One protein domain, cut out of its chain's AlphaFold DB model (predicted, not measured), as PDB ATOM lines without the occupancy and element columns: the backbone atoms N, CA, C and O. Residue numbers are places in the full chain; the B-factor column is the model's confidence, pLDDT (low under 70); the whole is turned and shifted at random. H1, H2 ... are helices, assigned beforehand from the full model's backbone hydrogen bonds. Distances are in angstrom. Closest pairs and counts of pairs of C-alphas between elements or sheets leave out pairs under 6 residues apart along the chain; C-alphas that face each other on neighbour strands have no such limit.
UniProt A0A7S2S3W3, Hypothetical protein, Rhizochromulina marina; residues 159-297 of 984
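What this domain is: This is residues 159 to 297 of the 984 residues of the protein "Hypothetical protein" of Rhizochromulina marina (UniProt A0A7S2S3W3). Four helical hairpins follow one another along the longest axis of a compact body, each turned steeply or crosswise on the one before. H1 and H2 make one end, H3 with H4 and H5 with H6 form the middle, and H7 with H8 cross over H5 and H6 at the other end. The printed part has 139 residues, with eight named helices, H1 to H8 in chain order, and no named strand; the class is all helix. The radius of gyration of the C-alphas is 14.8 A, and the C-alphas span 45 by 33 by 32 A.

Where its parts are: H1, residues 159 to 170, begins with C-alpha 159 at (467.732, 430.734, 451.011). H2 is residues 176 to 188, H3 residues 191 to 203, and H4 residues 206 to 221, 22.6 A long. H5, residues 226 to 246, is the longest helix, 30.2 A from C-alpha 226 at (458.329, 432.924, 426.784) to C-alpha 246. H6 is residues 250 to 262 and H7 residues 264 to 277. H8, residues 280 to 297, is 25.8 A long and ends with C-alpha 297 at (442.235, 452.443, 430.016).

How they stand to each other: H1 and H2 form a hairpin and touch, the C-alphas of Leu 165 and Ala 179 being closest at 6.2 A. H2 touches H4 with residues 178 to 182 alone, about perpendicular at 80 degrees, closest at the C-alphas of Glu 178 and Ala 217, 5.2 A. H3 and H4 form a hairpin at a shallow tilt of 9 degrees, closest at the C-alphas of Gly 200 and Leu 209, 5.1 A. H3 touches H6 at a steep tilt of 54 degrees, with the C-alphas of Val 199 and Met 254 closest at 5.7 A. H5 is the hub, touching five helices; it and H4 touch only at the corner. H5 and H6 form a hairpin, closest at the C-alphas of Ile 236 and Val 257, 6.1 A. H5 touches H7 with residues 227 to 235 alone, at a steep tilt of 65 degrees, the C-alphas of Ala 231 and Val 268 being closest at 5.3 A. H7 and H8 form a hairpin at a shallow tilt of 31 degrees, closest at the C-alphas of Ala 270 and Ala 283, 4.9 A. H1 and H8 are apart, for instance. In H1 and H3 to H8 every O i to N i+4 pair is within hydrogen-bond range; in H2, 8 of 9 are.

The domain as a whole: The two C-alphas farthest apart, those of Glu 170 and Asn 277, are 46.2 A apart. The printed part has no cut, and the seven links are tight. Mean pLDDT of the printed part is 95.4, and no printed residue is under 70.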
ATOM      1  N   GLU A 159     468.326 431.540 449.939       96.50
ATOM      2  CA  GLU A 159     467.732 430.734 451.011       96.50
ATOM      3  C   GLU A 159     466.549 431.451 451.676       96.50
ATOM      4  O   GLU A 159     465.540 430.802 451.948       96.50
ATOM      5  N   SER A 160     466.613 432.773 451.878       96.56
ATOM      6  CA  SER A 160     465.472 433.552 452.379       96.56
ATOM      7  C   SER A 160     464.354 433.683 451.335       96.56
ATOM      8  O   SER A 160     463.187 433.584 451.708       96.56
ATOM      9  N   MET A 161     464.664 433.763 450.031       97.94
ATOM     10  CA  MET A 161     463.635 433.694 448.973       97.94
ATOM     11  C   MET A 161     462.889 432.346 448.961       97.94
ATOM     12  O   MET A 161     461.665 432.318 448.828       97.94
ATOM     13  N   ASP A 162     463.590 431.216 449.124       97.69
ATOM     14  CA  ASP A 162     462.942 429.893 449.175       97.69
ATOM     15  C   ASP A 162     462.151 429.672 450.478       97.69
ATOM     16  O   ASP A 162     461.087 429.044 450.467       97.69
ATOM     17  N   GLN A 163     462.610 430.242 451.599       97.62
ATOM     18  CA  GLN A 163     461.843 430.287 452.850       97.62
ATOM     19  C   GLN A 163     460.561 431.114 452.691       97.62
ATOM     20  O   GLN A 163     459.489 430.628 453.050       97.62
ATOM     21  N   LEU A 164     460.633 432.297 452.070       97.56
ATOM     22  CA  LEU A 164     459.464 433.137 451.795       97.56
ATOM     23  C   LEU A 164     458.474 432.442 450.846       97.56
ATOM     24  O   LEU A 164     457.281 432.400 451.135       97.56
ATOM     25  N   LEU A 165     458.943 431.789 449.773       98.12
ATOM     26  CA  LEU A 165     458.081 430.949 448.926       98.12
ATOM     27  C   LEU A 165     457.440 429.786 449.690       98.12
ATOM     28  O   LEU A 165     456.330 429.375 449.355       98.12
ATOM     29  N   SER A 166     458.122 429.233 450.693       98.06
ATOM     30  CA  SER A 166     457.569 428.170 451.538       98.06
ATOM     31  C   SER A 166     456.464 428.714 452.446       98.06
ATOM     32  O   SER A 166     455.371 428.156 452.452       98.06
ATOM     33  N   ALA A 167     456.689 429.858 453.100       97.88
ATOM     34  CA  ALA A 167     455.682 430.546 453.909       97.88
ATOM     35  C   ALA A 167     454.454 430.981 453.082       97.88
ATOM     36  O   ALA A 167     453.317 430.798 453.515       97.88
ATOM     37  N   LEU A 168     454.654 431.480 451.856       98.00
ATOM     38  CA  LEU A 168     453.567 431.852 450.941       98.00
ATOM     39  C   LEU A 168     452.734 430.648 450.466       98.00
ATOM     40  O   LEU A 168     451.547 430.812 450.172       98.00
ATOM     41  N   VAL A 169     453.322 429.448 450.406       98.12
ATOM     42  CA  VAL A 169     452.591 428.194 450.148       98.12
ATOM     43  C   VAL A 169     451.835 427.727 451.388       98.12
ATOM     44  O   VAL A 169     450.659 427.387 451.284       98.12
ATOM     45  N   GLU A 170     452.474 427.741 452.559       97.69
ATOM     46  CA  GLU A 170     451.845 427.349 453.828       97.69
ATOM     47  C   GLU A 170     450.661 428.262 454.189       97.69
ATOM     48  O   GLU A 170     449.623 427.774 454.631       97.69
ATOM     49  N   GLY A 171     450.764 429.565 453.907       97.38
ATOM     50  CA  GLY A 171     449.674 430.537 454.038       97.38
ATOM     51  C   GLY A 171     448.650 430.535 452.892       97.38
ATOM     52  O   GLY A 171     447.802 431.423 452.841       97.38
ATOM     53  N   GLY A 172     448.741 429.608 451.929       97.19
ATOM     54  CA  GLY A 172     447.802 429.490 450.802       97.19
ATOM     55  C   GLY A 172     447.810 430.660 449.802       97.19
ATOM     56  O   GLY A 172     446.985 430.700 448.887       97.19
ATOM     57  N   LYS A 173     448.741 431.612 449.940       98.06
ATOM     58  CA  LYS A 173     448.863 432.794 449.072       98.06
ATOM     59  C   LYS A 173     449.417 432.434 447.689       98.06
ATOM     60  O   LYS A 173     449.056 433.082 446.710       98.06
ATOM     61  N   ILE A 174     450.222 431.382 447.569       98.12
ATOM     62  CA  ILE A 174     450.734 430.851 446.296       98.12
ATOM     63  C   ILE A 174     450.523 429.332 446.287       98.12
ATOM     64  O   ILE A 174     450.795 428.676 447.286       98.12
ATOM     65  N   ASN A 175     450.046 428.732 445.188       97.94
ATOM     66  CA  ASN A 175     449.853 427.274 445.180       97.94
ATOM     67  C   ASN A 175     451.173 426.505 444.953       97.94
ATOM     68  O   ASN A 175     452.114 427.006 444.333       97.94
ATOM     69  N   ASP A 176     451.224 425.240 445.390       98.06
ATOM     70  CA  ASP A 176     452.375 424.326 445.230       98.06
ATOM     71  C   ASP A 176     452.974 424.307 443.815       98.06
ATOM     72  O   ASP A 176     454.170 424.066 443.613       98.06
ATOM     73  N   ARG A 177     452.124 424.498 442.801       97.44
ATOM     74  CA  ARG A 177     452.518 424.471 441.396       97.44
ATOM     75  C   ARG A 177     453.123 425.805 440.962       97.44
ATOM     76  O   ARG A 177     453.941 425.800 440.051       97.44
ATOM     77  N   GLU A 178     452.719 426.946 441.522       98.06
ATOM     78  CA  GLU A 178     453.354 428.249 441.258       98.06
ATOM     79  C   GLU A 178     454.724 428.277 441.917       98.06
ATOM     80  O   GLU A 178     455.725 428.483 441.236       98.06
ATOM     81  N   ALA A 179     454.781 427.944 443.208       98.12
ATOM     82  CA  ALA A 179     456.027 427.891 443.959       98.12
ATOM     83  C   ALA A 179     457.051 426.936 443.324       98.12
ATOM     84  O   ALA A 179     458.247 427.197 443.377       98.12
ATOM     85  N   ARG A 180     456.619 425.857 442.657       98.19
ATOM     86  CA  ARG A 180     457.523 424.982 441.888       98.19
ATOM     87  C   ARG A 180     458.154 425.668 440.671       98.19
ATOM     88  O   ARG A 180     459.337 425.450 440.420       98.19
ATOM     89  N   GLU A 181     457.401 426.473 439.922       98.00
ATOM     90  CA  GLU A 181     457.943 427.214 438.769       98.00
ATOM     91  C   GLU A 181     458.797 428.412 439.212       98.00
ATOM     92  O   GLU A 181     459.801 428.716 438.566       98.00
ATOM     93  N   LEU A 182     458.453 429.042 440.341       98.12
ATOM     94  CA  LEU A 182     459.235 430.119 440.961       98.12
ATOM     95  C   LEU A 182     460.553 429.604 441.543       98.12
ATOM     96  O   LEU A 182     461.603 430.138 441.205       98.12
ATOM     97  N   ARG A 183     460.543 428.497 442.302       98.06
ATOM     98  CA  ARG A 183     461.767 427.811 442.764       98.06
ATOM     99  C   ARG A 183     462.661 427.379 441.607       98.06
ATOM    100  O   ARG A 183     463.881 427.449 441.714       98.06
ATOM    101  N   ARG A 184     462.070 426.958 440.484       97.69
ATOM    102  CA  ARG A 184     462.824 426.688 439.256       97.69
ATOM    103  C   ARG A 184     463.464 427.965 438.703       97.69
ATOM    104  O   ARG A 184     464.637 427.932 438.367       97.69
ATOM    105  N   GLY A 185     462.735 429.083 438.674       97.06
ATOM    106  CA  GLY A 185     463.290 430.398 438.336       97.06
ATOM    107  C   GLY A 185     464.438 430.831 439.252       97.06
ATOM    108  O   GLY A 185     465.487 431.215 438.748       97.06
ATOM    109  N   LEU A 186     464.301 430.679 440.572       97.75
ATOM    110  CA  LEU A 186     465.377 430.950 441.537       97.75
ATOM    111  C   LEU A 186     466.610 430.062 441.297       97.75
ATOM    112  O   LEU A 186     467.737 430.555 441.300       97.75
ATOM    113  N   ALA A 187     466.410 428.766 441.032       97.12
ATOM    114  CA  ALA A 187     467.492 427.831 440.716       97.12
ATOM    115  C   ALA A 187     468.198 428.162 439.387       97.12
ATOM    116  O   ALA A 187     469.422 428.054 439.298       97.12
ATOM    117  N   ASP A 188     467.439 428.609 438.382       96.50
ATOM    118  CA  ASP A 188     467.944 429.092 437.092       96.50
ATOM    119  C   ASP A 188     468.555 430.517 437.192       96.50
ATOM    120  O   ASP A 188     469.166 430.986 436.231       96.50
ATOM    121  N   ARG A 189     468.432 431.191 438.353       96.75
ATOM    122  CA  ARG A 189     468.764 432.613 438.602       96.75
ATOM    123  C   ARG A 189     468.097 433.573 437.615       96.75
ATOM    124  O   ARG A 189     468.728 434.476 437.068       96.75
ATOM    125  N   ASP A 190     466.811 433.349 437.389       97.44
ATOM    126  CA  ASP A 190     465.984 434.164 436.514       97.44
ATOM    127  C   ASP A 190     465.838 435.594 437.054       97.44
ATOM    128  O   ASP A 190     465.363 435.798 438.174       97.44
ATOM    129  N   VAL A 191     466.244 436.579 436.249       97.50
ATOM    130  CA  VAL A 191     466.266 437.998 436.633       97.50
ATOM    131  C   VAL A 191     464.868 438.499 436.997       97.50
ATOM    132  O   VAL A 191     464.734 439.234 437.965       97.50
ATOM    133  N   VAL A 192     463.821 438.060 436.291       98.00
ATOM    134  CA  VAL A 192     462.442 438.510 436.540       98.00
ATOM    135  C   VAL A 192     461.950 438.021 437.906       98.00
ATOM    136  O   VAL A 192     461.288 438.761 438.627       98.00
ATOM    137  N   VAL A 193     462.302 436.789 438.293       98.19
ATOM    138  CA  VAL A 193     461.935 436.236 439.610       98.19
ATOM    139  C   VAL A 193     462.740 436.895 440.728       98.19
ATOM    140  O   VAL A 193     462.161 437.254 441.746       98.19
ATOM    141  N   LEU A 194     464.054 437.063 440.546       98.12
ATOM    142  CA  LEU A 194     464.913 437.701 441.547       98.12
ATOM    143  C   LEU A 194     464.493 439.151 441.794       98.12
ATOM    144  O   LEU A 194     464.328 439.542 442.945       98.12
ATOM    145  N   THR A 195     464.250 439.927 440.736       97.62
ATOM    146  CA  THR A 195     463.903 441.341 440.898       97.62
ATOM    147  C   THR A 195     462.466 441.558 441.378       97.62
ATOM    148  O   THR A 195     462.205 442.581 441.993       97.62
ATOM    149  N   ALA A 196     461.552 440.590 441.229       98.00
ATOM    150  CA  ALA A 196     460.271 440.637 441.945       98.00
ATOM    151  C   ALA A 196     460.464 440.574 443.474       98.00
ATOM    152  O   ALA A 196     459.820 441.325 444.198       98.00
ATOM    153  N   PHE A 197     461.395 439.746 443.972       98.19
ATOM    154  CA  PHE A 197     461.758 439.757 445.396       98.19
ATOM    155  C   PHE A 197     462.492 441.041 445.808       98.19
ATOM    156  O   PHE A 197     462.186 441.558 446.874       98.19
ATOM    157  N   GLU A 198     463.402 441.573 444.976       96.88
ATOM    158  CA  GLU A 198     464.054 442.877 445.227       96.88
ATOM    159  C   GLU A 198     463.008 444.011 445.341       96.88
ATOM    160  O   GLU A 198     463.091 444.835 446.246       96.88
ATOM    161  N   VAL A 199     461.992 444.035 444.466       96.50
ATOM    162  CA  VAL A 199     460.901 445.028 444.515       96.50
ATOM    163  C   VAL A 199     460.042 444.843 445.767       96.50
ATOM    164  O   VAL A 199     459.838 445.812 446.484       96.50
ATOM    165  N   GLY A 200     459.587 443.621 446.070       96.50
ATOM    166  CA  GLY A 200     458.742 443.358 447.243       96.50
ATOM    167  C   GLY A 200     459.442 443.526 448.598       96.50
ATOM    168  O   GLY A 200     458.769 443.735 449.602       96.50
ATOM    169  N   GLU A 201     460.776 443.453 448.648       96.19
ATOM    170  CA  GLU A 201     461.565 443.850 449.824       96.19
ATOM    171  C   GLU A 201     461.510 445.366 450.040       96.19
ATOM    172  O   GLU A 201     461.290 445.822 451.158       96.19
ATOM    173  N   VAL A 202     461.686 446.139 448.965       95.06
ATOM    174  CA  VAL A 202     461.757 447.604 449.026       95.06
ATOM    175  C   VAL A 202     460.378 448.246 449.191       95.06
ATOM    176  O   VAL A 202     460.266 449.223 449.922       95.06
ATOM    177  N   THR A 203     459.326 447.715 448.558       93.94
ATOM    178  CA  THR A 203     457.956 448.242 448.716       93.94
ATOM    179  C   THR A 203     457.256 447.744 449.977       93.94
ATOM    180  O   THR A 203     456.223 448.295 450.337       93.94
ATOM    181  N   GLN A 204     457.767 446.682 450.613       95.38
ATOM    182  CA  GLN A 204     457.158 445.966 451.748       95.38
ATOM    183  C   GLN A 204     455.718 445.440 451.510       95.38
ATOM    184  O   GLN A 204     455.139 444.782 452.379       95.38
ATOM    185  N   ASP A 205     455.159 445.620 450.309       95.88
ATOM    186  CA  ASP A 205     453.823 445.160 449.934       95.88
ATOM    187  C   ASP A 205     453.827 443.668 449.555       95.88
ATOM    188  O   ASP A 205     454.119 443.240 448.428       95.88
ATOM    189  N   LEU A 206     453.426 442.848 450.528       95.81
ATOM    190  CA  LEU A 206     453.266 441.407 450.365       95.81
ATOM    191  C   LEU A 206     452.157 441.030 449.361       95.81
ATOM    192  O   LEU A 206     452.236 439.962 448.745       95.81
ATOM    193  N   ALA A 207     451.119 441.852 449.191       96.44
ATOM    194  CA  ALA A 207     450.021 441.586 448.265       96.44
ATOM    195  C   ALA A 207     450.464 441.805 446.811       96.44
ATOM    196  O   ALA A 207     450.280 440.904 445.983       96.44
ATOM    197  N   GLN A 208     451.134 442.926 446.521       95.88
ATOM    198  CA  GLN A 208     451.774 443.192 445.229       95.88
ATOM    199  C   GLN A 208     452.823 442.126 444.897       95.88
ATOM    200  O   GLN A 208     452.775 441.553 443.803       95.88
ATOM    201  N   LEU A 209     453.704 441.767 445.841       97.38
ATOM    202  CA  LEU A 209     454.689 440.696 445.646       97.38
ATOM    203  C   LEU A 209     454.017 439.360 445.282       97.38
ATOM    204  O   LEU A 209     454.425 438.686 444.334       97.38
ATOM    205  N   VAL A 210     452.952 438.966 445.990       97.81
ATOM    206  CA  VAL A 210     452.191 437.743 445.671       97.81
ATOM    207  C   VAL A 210     451.531 437.831 444.290       97.81
ATOM    208  O   VAL A 210     451.549 436.839 443.553       97.81
ATOM    209  N   GLY A 211     450.988 438.991 443.911       96.94
ATOM    210  CA  GLY A 211     450.428 439.243 442.582       96.94
ATOM    211  C   GLY A 211     451.462 439.062 441.468       96.94
ATOM    212  O   GLY A 211     451.266 438.244 440.562       96.94
ATOM    213  N   GLN A 212     452.607 439.740 441.584       97.50
ATOM    214  CA  GLN A 212     453.737 439.623 440.659       97.50
ATOM    215  C   GLN A 212     454.238 438.176 440.550       97.50
ATOM    216  O   GLN A 212     454.366 437.641 439.445       97.50
ATOM    217  N   LEU A 213     454.482 437.503 441.681       98.00
ATOM    218  CA  LEU A 213     454.976 436.125 441.710       98.00
ATOM    219  C   LEU A 213     453.989 435.144 441.056       98.00
ATOM    220  O   LEU A 213     454.413 434.269 440.296       98.00
ATOM    221  N   ARG A 214     452.675 435.301 441.276       98.00
ATOM    222  CA  ARG A 214     451.642 434.517 440.573       98.00
ATOM    223  C   ARG A 214     451.683 434.762 439.062       98.00
ATOM    224  O   ARG A 214     451.757 433.793 438.302       98.00
ATOM    225  N   ALA A 215     451.711 436.023 438.624       97.06
ATOM    226  CA  ALA A 215     451.763 436.386 437.208       97.06
ATOM    227  C   ALA A 215     453.031 435.850 436.516       97.06
ATOM    228  O   ALA A 215     452.966 435.286 435.421       97.06
ATOM    229  N   ILE A 216     454.197 435.940 437.165       97.69
ATOM    230  CA  ILE A 216     455.454 435.363 436.664       97.69
ATOM    231  C   ILE A 216     455.351 433.834 436.577       97.69
ATOM    232  O   ILE A 216     455.719 433.250 435.555       97.69
ATOM    233  N   ALA A 217     454.815 433.166 437.602       97.75
ATOM    234  CA  ALA A 217     454.645 431.715 437.605       97.75
ATOM    235  C   ALA A 217     453.682 431.221 436.509       97.75
ATOM    236  O   ALA A 217     453.923 430.172 435.907       97.75
ATOM    237  N   GLU A 218     452.616 431.966 436.213       97.06
ATOM    238  CA  GLU A 218     451.716 431.677 435.094       97.06
ATOM    239  C   GLU A 218     452.399 431.897 433.738       97.06
ATOM    240  O   GLU A 218     452.392 430.991 432.894       97.06
ATOM    241  N   ARG A 219     453.086 433.035 433.555       96.81
ATOM    242  CA  ARG A 219     453.875 433.325 432.346       96.81
ATOM    243  C   ARG A 219     454.914 432.223 432.080       96.81
ATOM    244  O   ARG A 219     454.999 431.739 430.954       96.81
ATOM    245  N   ARG A 220     455.610 431.702 433.105       96.56
ATOM    246  CA  ARG A 220     456.560 430.569 432.970       96.56
ATOM    247  C   ARG A 220     455.918 429.261 432.488       96.56
ATOM    248  O   ARG A 220     456.587 428.464 431.834       96.56
ATOM    249  N   ARG A 221     454.635 429.017 432.790       96.12
ATOM    250  CA  ARG A 221     453.899 427.823 432.318       96.12
ATOM    251  C   ARG A 221     453.451 427.949 430.863       96.12
ATOM    252  O   ARG A 221     453.263 426.927 430.201       96.12
ATOM    253  N   SER A 222     453.231 429.171 430.380       96.50
ATOM    254  CA  SER A 222     452.732 429.431 429.032       96.50
ATOM    255  C   SER A 222     453.885 429.503 428.024       96.50
ATOM    256  O   SER A 222     454.646 430.469 428.033       96.50
ATOM    257  N   PRO A 223     454.008 428.559 427.067       91.19
ATOM    258  CA  PRO A 223     455.064 428.626 426.054       91.19
ATOM    259  C   PRO A 223     454.935 429.860 425.143       91.19
ATOM    260  O   PRO A 223     455.913 430.254 424.516       91.19
ATOM    261  N   ARG A 224     453.750 430.492 425.083       89.31
ATOM    262  CA  ARG A 224     453.532 431.754 424.358       89.31
ATOM    263  C   ARG A 224     454.113 432.964 425.099       89.31
ATOM    264  O   ARG A 224     454.625 433.866 424.449       89.31
ATOM    265  N   ALA A 225     454.108 432.953 426.432       92.75
ATOM    266  CA  ALA A 225     454.658 434.037 427.252       92.75
ATOM    267  C   ALA A 225     456.191 433.966 427.411       92.75
ATOM    268  O   ALA A 225     456.790 434.848 428.022       92.75
ATOM    269  N   SER A 226     456.861 432.974 426.809       94.00
ATOM    270  CA  SER A 226     458.329 432.924 426.784       94.00
ATOM    271  C   SER A 226     458.954 434.157 426.118       94.00
ATOM    272  O   SER A 226     460.053 434.533 426.505       94.00
ATOM    273  N   GLY A 227     458.284 434.785 425.142       95.88
ATOM    274  CA  GLY A 227     458.759 436.039 424.540       95.88
ATOM    275  C   GLY A 227     458.647 437.237 425.488       95.88
ATOM    276  O   GLY A 227     459.547 438.069 425.525       95.88
ATOM    277  N   VAL A 228     457.588 437.272 426.304       96.75
ATOM    278  CA  VAL A 228     457.348 438.308 427.322       96.75
ATOM    279  C   VAL A 228     458.433 438.267 428.395       96.75
ATOM    280  O   VAL A 228     459.058 439.281 428.668       96.75
ATOM    281  N   LEU A 229     458.726 437.085 428.950       96.69
ATOM    282  CA  LEU A 229     459.761 436.937 429.984       96.69
ATOM    283  C   LEU A 229     461.167 437.304 429.476       96.69
ATOM    284  O   LEU A 229     461.965 437.849 430.236       96.69
ATOM    285  N   VAL A 230     461.469 437.049 428.197       97.19
ATOM    286  CA  VAL A 230     462.723 437.504 427.568       97.19
ATOM    287  C   VAL A 230     462.749 439.029 427.454       97.19
ATOM    288  O   VAL A 230     463.721 439.638 427.893       97.19
ATOM    289  N   ALA A 231     461.674 439.654 426.963       97.25
ATOM    290  CA  ALA A 231     461.580 441.112 426.887       97.25
ATOM    291  C   ALA A 231     461.695 441.773 428.273       97.25
ATOM    292  O   ALA A 231     462.489 442.692 428.433       97.25
ATOM    293  N   GLN A 232     460.994 441.261 429.290       97.81
ATOM    294  CA  GLN A 232     461.113 441.732 430.676       97.81
ATOM    295  C   GLN A 232     462.547 441.568 431.210       97.81
ATOM    296  O   GLN A 232     463.088 442.503 431.789       97.81
ATOM    297  N   THR A 233     463.214 440.434 430.957       98.06
ATOM    298  CA  THR A 233     464.622 440.220 431.355       98.06
ATOM    299  C   THR A 233     465.561 441.261 430.737       98.06
ATOM    300  O   THR A 233     466.425 441.814 431.426       98.06
ATOM    301  N   GLU A 234     465.405 441.548 429.442       97.88
ATOM    302  CA  GLU A 234     466.221 442.555 428.760       97.88
ATOM    303  C   GLU A 234     465.873 443.975 429.231       97.88
ATOM    304  O   GLU A 234     466.786 444.742 429.524       97.88
ATOM    305  N   MET A 235     464.592 444.307 429.426       98.06
ATOM    306  CA  MET A 235     464.161 445.616 429.938       98.06
ATOM    307  C   MET A 235     464.604 445.878 431.386       98.06
ATOM    308  O   MET A 235     465.047 446.986 431.666       98.06
ATOM    309  N   ILE A 236     464.599 444.881 432.282       98.12
ATOM    310  CA  ILE A 236     465.177 445.008 433.638       98.12
ATOM    311  C   ILE A 236     466.688 445.254 433.557       98.12
ATOM    312  O   ILE A 236     467.230 446.087 434.281       98.12
ATOM    313  N   THR A 237     467.384 444.560 432.649       97.50
ATOM    314  CA  THR A 237     468.827 444.761 432.442       97.50
ATOM    315  C   THR A 237     469.114 446.181 431.937       97.50
ATOM    316  O   THR A 237     469.999 446.850 432.466       97.50
ATOM    317  N   ILE A 238     468.318 446.673 430.982       97.31
ATOM    318  CA  ILE A 238     468.397 448.040 430.451       97.31
ATOM    319  C   ILE A 238     468.088 449.077 431.541       97.31
ATOM    320  O   ILE A 238     468.847 450.029 431.693       97.31
ATOM    321  N   ALA A 239     467.028 448.881 432.332       96.81
ATOM    322  CA  ALA A 239     466.672 449.751 433.453       96.81
ATOM    323  C   ALA A 239     467.814 449.847 434.476       96.81
ATOM    324  O   ALA A 239     468.165 450.943 434.903       96.81
ATOM    325  N   ARG A 240     468.449 448.718 434.811       96.94
ATOM    326  CA  ARG A 240     469.585 448.647 435.744       96.94
ATOM    327  C   ARG A 240     470.840 449.337 435.207       96.94
ATOM    328  O   ARG A 240     471.537 450.004 435.973       96.94
ATOM    329  N   ASP A 241     471.137 449.200 433.918       95.69
ATOM    330  CA  ASP A 241     472.281 449.876 433.295       95.69
ATOM    331  C   ASP A 241     472.038 451.391 433.155       95.69
ATOM    332  O   ASP A 241     472.939 452.180 433.448       95.69
ATOM    333  N   VAL A 242     470.814 451.817 432.807       94.50
ATOM    334  CA  VAL A 242     470.428 453.239 432.771       94.50
ATOM    335  C   VAL A 242     470.475 453.852 434.168       94.50
ATOM    336  O   VAL A 242     471.160 454.860 434.343       94.50
ATOM    337  N   ALA A 243     469.860 453.214 435.168       93.44
ATOM    338  CA  ALA A 243     469.869 453.660 436.561       93.44
ATOM    339  C   ALA A 243     471.294 453.861 437.102       93.44
ATOM    340  O   ALA A 243     471.583 454.891 437.705       93.44
ATOM    341  N   ARG A 244     472.217 452.934 436.809       93.50
ATOM    342  CA  ARG A 244     473.643 453.079 437.154       93.50
ATOM    343  C   ARG A 244     474.341 454.205 436.398       93.50
ATOM    344  O   ARG A 244     475.205 454.857 436.964       93.50
ATOM    345  N   SER A 245     474.021 454.407 435.121       92.06
ATOM    346  CA  SER A 245     474.650 455.461 434.311       92.06
ATOM    347  C   SER A 245     474.185 456.873 434.679       92.06
ATOM    348  O   SER A 245     474.921 457.832 434.463       92.06
ATOM    349  N   ALA A 246     472.975 456.987 435.229       91.06
ATOM    350  CA  ALA A 246     472.319 458.242 435.573       91.06
ATOM    351  C   ALA A 246     472.223 458.490 437.092       91.06
ATOM    352  O   ALA A 246     471.616 459.479 437.489       91.06
ATOM    353  N   ASN A 247     472.815 457.618 437.922       91.31
ATOM    354  CA  ASN A 247     472.735 457.642 439.388       91.31
ATOM    355  C   ASN A 247     471.294 457.777 439.917       91.31
ATOM    356  O   ASN A 247     471.008 458.646 440.733       91.31
ATOM    357  N   PHE A 248     470.382 456.928 439.433       90.56
ATOM    358  CA  PHE A 248     469.015 456.879 439.960       90.56
ATOM    359  C   PHE A 248     469.025 456.472 441.435       90.56
ATOM    360  O   PHE A 248     469.758 455.562 441.833       90.56
ATOM    361  N   GLU A 249     468.138 457.086 442.212       92.44
ATOM    362  CA  GLU A 249     467.806 456.624 443.553       92.44
ATOM    363  C   GLU A 249     467.226 455.205 443.513       92.44
ATOM    364  O   GLU A 249     466.597 454.780 442.534       92.44
ATOM    365  N   VAL A 250     467.437 454.456 444.599       91.75
ATOM    366  CA  VAL A 250     467.017 453.050 444.691       91.75
ATOM    367  C   VAL A 250     465.504 452.923 444.501       91.75
ATOM    368  O   VAL A 250     465.067 452.051 443.754       91.75
ATOM    369  N   LEU A 251     464.720 453.832 445.093       90.75
ATOM    370  CA  LEU A 251     463.262 453.866 444.955       90.75
ATOM    371  C   LEU A 251     462.825 454.094 443.501       90.75
ATOM    372  O   LEU A 251     462.041 453.303 442.982       90.75
ATOM    373  N   SER A 252     463.384 455.084 442.795       92.12
ATOM    374  CA  SER A 252     463.043 455.353 441.387       92.12
ATOM    375  C   SER A 252     463.407 454.185 440.461       92.12
ATOM    376  O   SER A 252     462.672 453.871 439.523       92.12
ATOM    377  N   TYR A 253     464.527 453.500 440.723       95.38
ATOM    378  CA  TYR A 253     464.879 452.269 440.009       95.38
ATOM    379  C   TYR A 253     463.890 451.128 440.307       95.38
ATOM    380  O   TYR A 253     463.461 450.446 439.374       95.38
ATOM    381  N   MET A 254     463.488 450.930 441.568       95.81
ATOM    382  CA  MET A 254     462.522 449.884 441.929       95.81
ATOM    383  C   MET A 254     461.122 450.166 441.380       95.81
ATOM    384  O   MET A 254     460.491 449.239 440.880       95.81
ATOM    385  N   GLN A 255     460.667 451.422 441.364       93.94
ATOM    386  CA  GLN A 255     459.430 451.834 440.687       93.94
ATOM    387  C   GLN A 255     459.475 451.490 439.192       93.94
ATOM    388  O   GLN A 255     458.579 450.813 438.688       93.94
ATOM    389  N   LEU A 256     460.554 451.866 438.494       95.12
ATOM    390  CA  LEU A 256     460.733 451.563 437.072       95.12
ATOM    391  C   LEU A 256     460.728 450.051 436.794       95.12
ATOM    392  O   LEU A 256     460.133 449.606 435.810       95.12
ATOM    393  N   VAL A 257     461.368 449.240 437.642       96.94
ATOM    394  CA  VAL A 257     461.331 447.780 437.473       96.94
ATOM    395  C   VAL A 257     459.968 447.194 437.848       96.94
ATOM    396  O   VAL A 257     459.506 446.292 437.150       96.94
ATOM    397  N   ASN A 258     459.275 447.723 438.858       96.50
ATOM    398  CA  ASN A 258     457.893 447.347 439.158       96.50
ATOM    399  C   ASN A 258     457.004 447.539 437.914       96.50
ATOM    400  O   ASN A 258     456.311 446.606 437.510       96.50
ATOM    401  N   THR A 259     457.141 448.666 437.200       96.12
ATOM    402  CA  THR A 259     456.478 448.875 435.900       96.12
ATOM    403  C   THR A 259     456.824 447.778 434.883       96.12
ATOM    404  O   THR A 259     455.922 447.229 434.255       96.12
ATOM    405  N   VAL A 260     458.099 447.380 434.743       97.25
ATOM    406  CA  VAL A 260     458.495 446.269 433.843       97.25
ATOM    407  C   VAL A 260     457.833 444.940 434.243       97.25
ATOM    408  O   VAL A 260     457.457 444.146 433.378       97.25
ATOM    409  N   LEU A 261     457.691 444.660 435.542       96.94
ATOM    410  CA  LEU A 261     457.103 443.415 436.055       96.94
ATOM    411  C   LEU A 261     455.575 443.363 435.882       96.94
ATOM    412  O   LEU A 261     455.032 442.299 435.539       96.94
ATOM    413  N   MET A 262     454.909 444.499 436.104       95.38
ATOM    414  CA  MET A 262     453.452 444.656 436.075       95.38
ATOM    415  C   MET A 262     452.889 444.822 434.660       95.38
ATOM    416  O   MET A 262     451.834 444.256 434.385       95.38
ATOM    417  N   CYS A 263     453.612 445.494 433.756       96.06
ATOM    418  CA  CYS A 263     453.174 445.838 432.397       96.06
ATOM    419  C   CYS A 263     453.911 444.979 431.334       96.06
ATOM    420  O   CYS A 263     454.930 445.406 430.772       96.06
ATOM    421  N   PRO A 264     453.497 443.712 431.105       95.69
ATOM    422  CA  PRO A 264     454.221 442.760 430.261       95.69
ATOM    423  C   PRO A 264     454.217 443.101 428.772       95.69
ATOM    424  O   PRO A 264     455.230 442.888 428.103       95.69
ATOM    425  N   ASP A 265     453.091 443.570 428.240       95.88
ATOM    426  CA  ASP A 265     452.910 443.759 426.801       95.88
ATOM    427  C   ASP A 265     453.528 445.098 426.364       95.88
ATOM    428  O   ASP A 265     454.208 445.182 425.338       95.88
ATOM    429  N   GLU A 266     453.456 446.094 427.242       97.12
ATOM    430  CA  GLU A 266     454.164 447.372 427.192       97.12
ATOM    431  C   GLU A 266     455.678 447.138 427.248       97.12
ATOM    432  O   GLU A 266     456.432 447.732 426.477       97.12
ATOM    433  N   SER A 267     456.136 446.210 428.101       96.56
ATOM    434  CA  SER A 267     457.544 445.790 428.161       96.56
ATOM    435  C   SER A 267     458.008 445.116 426.871       96.56
ATOM    436  O   SER A 267     459.151 445.315 426.460       96.56
ATOM    437  N   VAL A 268     457.145 444.351 426.192       97.31
ATOM    438  CA  VAL A 268     457.452 443.789 424.866       97.31
ATOM    439  C   VAL A 268     457.561 444.890 423.809       97.31
ATOM    440  O   VAL A 268     458.479 444.839 422.990       97.31
ATOM    441  N   GLU A 269     456.681 445.890 423.819       96.94
ATOM    442  CA  GLU A 269     456.712 446.978 422.833       96.94
ATOM    443  C   GLU A 269     457.886 447.944 423.065       96.94
ATOM    444  O   GLU A 269     458.632 448.255 422.133       96.94
ATOM    445  N   ALA A 270     458.153 448.316 424.319       97.00
ATOM    446  CA  ALA A 270     459.353 449.050 424.713       97.00
ATOM    447  C   ALA A 270     460.634 448.295 424.318       97.00
ATOM    448  O   ALA A 270     461.576 448.888 423.784       97.00
ATOM    449  N   HIS A 271     460.651 446.969 424.489       98.00
ATOM    450  CA  HIS A 271     461.771 446.142 424.060       98.00
ATOM    451  C   HIS A 271     461.938 446.110 422.530       98.00
ATOM    452  O   HIS A 271     463.064 446.222 422.041       98.00
ATOM    453  N   ARG A 272     460.851 446.038 421.744       97.56
ATOM    454  CA  ARG A 272     460.914 446.181 420.273       97.56
ATOM    455  C   ARG A 272     461.467 447.545 419.864       97.56
ATOM    456  O   ARG A 272     462.325 447.610 418.985       97.56
ATOM    457  N   HIS A 273     461.032 448.619 420.524       96.31
ATOM    458  CA  HIS A 273     461.548 449.965 420.285       96.31
ATOM    459  C   HIS A 273     463.056 450.057 420.578       96.31
ATOM    460  O   HIS A 273     463.810 450.622 419.783       96.31
ATOM    461  N   TYR A 274     463.525 449.433 421.666       97.50
ATOM    462  CA  TYR A 274     464.955 449.307 421.957       97.50
ATOM    463  C   TYR A 274     465.713 448.498 420.890       97.50
ATOM    464  O   TYR A 274     466.793 448.904 420.460       97.50
ATOM    465  N   GLN A 275     465.160 447.374 420.422       97.31
ATOM    466  CA  GLN A 275     465.778 446.579 419.354       97.31
ATOM    467  C   GLN A 275     465.884 447.354 418.031       97.31
ATOM    468  O   GLN A 275     466.874 447.191 417.320       97.31
ATOM    469  N   ALA A 276     464.896 448.193 417.709       96.88
ATOM    470  CA  ALA A 276     464.870 448.988 416.483       96.88
ATOM    471  C   ALA A 276     465.831 450.190 416.518       96.88
ATOM    472  O   ALA A 276     466.505 450.467 415.525       96.88
ATOM    473  N   ASN A 277     465.893 450.902 417.650       95.31
ATOM    474  CA  ASN A 277     466.572 452.200 417.748       95.31
ATOM    475  C   ASN A 277     467.889 452.175 418.544       95.31
ATOM    476  O   ASN A 277     468.677 453.113 418.438       95.31
ATOM    477  N   HIS A 278     468.132 451.125 419.337       95.38
ATOM    478  CA  HIS A 278     469.248 451.006 420.291       95.38
ATOM    479  C   HIS A 278     469.356 452.170 421.297       95.38
ATOM    480  O   HIS A 278     470.428 452.447 421.832       95.38
ATOM    481  N   ASP A 279     468.227 452.820 421.583       96.25
ATOM    482  CA  ASP A 279     468.096 453.919 422.538       96.25
ATOM    483  C   ASP A 279     467.390 453.412 423.806       96.25
ATOM    484  O   ASP A 279     466.175 453.192 423.830       96.25
ATOM    485  N   ALA A 280     468.189 453.152 424.844       96.12
ATOM    486  CA  ALA A 280     467.727 452.631 426.128       96.12
ATOM    487  C   ALA A 280     466.848 453.639 426.903       96.12
ATOM    488  O   ALA A 280     465.727 453.268 427.265       96.12
ATOM    489  N   PRO A 281     467.264 454.908 427.110       95.06
ATOM    490  CA  PRO A 281     466.400 455.930 427.697       95.06
ATOM    491  C   PRO A 281     465.073 456.118 426.956       95.06
ATOM    492  O   PRO A 281     464.033 456.230 427.607       95.06
ATOM    493  N   ALA A 282     465.060 456.117 425.618       93.50
ATOM    494  CA  ALA A 282     463.813 456.263 424.864       93.50
ATOM    495  C   ALA A 282     462.876 455.054 425.031       93.50
ATOM    496  O   ALA A 282     461.664 455.234 425.124       93.50
ATOM    497  N   ALA A 283     463.415 453.834 425.113       94.44
ATOM    498  CA  ALA A 283     462.623 452.632 425.371       94.44
ATOM    499  C   ALA A 283     462.001 452.616 426.778       94.44
ATOM    500  O   ALA A 283     460.830 452.272 426.918       94.44
ATOM    501  N   LEU A 284     462.738 453.037 427.812       93.31
ATOM    502  CA  LEU A 284     462.205 453.141 429.178       93.31
ATOM    503  C   LEU A 284     461.145 454.248 429.299       93.31
ATOM    504  O   LEU A 284     460.100 454.035 429.905       93.31
ATOM    505  N   ASN A 285     461.354 455.396 428.645       92.31
ATOM    506  CA  ASN A 285     460.334 456.448 428.559       92.31
ATOM    507  C   ASN A 285     459.071 455.981 427.818       92.31
ATOM    508  O   ASN A 285     457.963 456.359 428.197       92.31
ATOM    509  N   LEU A 286     459.215 455.162 426.768       92.38
ATOM    510  CA  LEU A 286     458.073 454.557 426.084       92.38
ATOM    511  C   LEU A 286     457.326 453.587 427.009       92.38
ATOM    512  O   LEU A 286     456.104 453.667 427.076       92.38
ATOM    513  N   LEU A 287     458.038 452.739 427.761       93.06
ATOM    514  CA  LEU A 287     457.431 451.841 428.749       93.06
ATOM    515  C   LEU A 287     456.592 452.610 429.775       93.06
ATOM    516  O   LEU A 287     455.423 452.283 429.954       93.06
ATOM    517  N   MET A 288     457.155 453.645 430.408       92.88
ATOM    518  CA  MET A 288     456.432 454.442 431.409       92.88
ATOM    519  C   MET A 288     455.169 455.085 430.822       92.88
ATOM    520  O   MET A 288     454.113 455.051 431.445       92.88
ATOM    521  N   ARG A 289     455.242 455.616 429.595       91.44
ATOM    522  CA  ARG A 289     454.080 456.201 428.904       91.44
ATOM    523  C   ARG A 289     453.003 455.170 428.579       91.44
ATOM    524  O   ARG A 289     451.829 455.458 428.767       91.44
ATOM    525  N   LEU A 290     453.389 453.994 428.082       86.06
ATOM    526  CA  LEU A 290     452.442 452.925 427.763       86.06
ATOM    527  C   LEU A 290     451.788 452.359 429.032       86.06
ATOM    528  O   LEU A 290     450.582 452.146 429.037       86.06
ATOM    529  N   ALA A 291     452.553 452.194 430.115       87.38
ATOM    530  CA  ALA A 291     452.034 451.760 431.409       87.38
ATOM    531  C   ALA A 291     451.012 452.754 431.986       87.38
ATOM    532  O   ALA A 291     449.921 452.345 432.375       87.38
ATOM    533  N   LEU A 292     451.324 454.058 431.970       86.94
ATOM    534  CA  LEU A 292     450.384 455.105 432.385       86.94
ATOM    535  C   LEU A 292     449.097 455.077 431.547       86.94
ATOM    536  O   LEU A 292     448.011 455.134 432.111       86.94
ATOM    537  N   LEU A 293     449.197 454.931 430.221       85.94
ATOM    538  CA  LEU A 293     448.019 454.830 429.351       85.94
ATOM    539  C   LEU A 293     447.188 453.562 429.614       85.94
ATOM    540  O   LEU A 293     445.963 453.637 429.577       85.94
ATOM    541  N   SER A 294     447.823 452.421 429.906       82.25
ATOM    542  CA  SER A 294     447.105 451.184 430.246       82.25
ATOM    543  C   SER A 294     446.342 451.308 431.564       82.25
ATOM    544  O   SER A 294     445.195 450.884 431.630       82.25
ATOM    545  N   LEU A 295     446.948 451.932 432.581       79.31
ATOM    546  CA  LEU A 295     446.307 452.174 433.879       79.31
ATOM    547  C   LEU A 295     445.016 452.997 433.742       79.31
ATOM    548  O   LEU A 295     444.025 452.668 434.380       79.31
ATOM    549  N   HIS A 296     444.995 454.012 432.872       76.06
ATOM    550  CA  HIS A 296     443.788 454.815 432.630       76.06
ATOM    551  C   HIS A 296     442.728 454.058 431.807       76.06
ATOM    552  O   HIS A 296     441.530 454.227 432.031       76.06
ATOM    553  N   ALA A 297     443.150 453.205 430.866       70.19
ATOM    554  CA  ALA A 297     442.235 452.443 430.016       70.19
ATOM    555  C   ALA A 297     441.422 451.392 430.795       70.19
ATOM    556  O   ALA A 297     440.257 451.159 430.466       70.19
TER     557      ALA A 297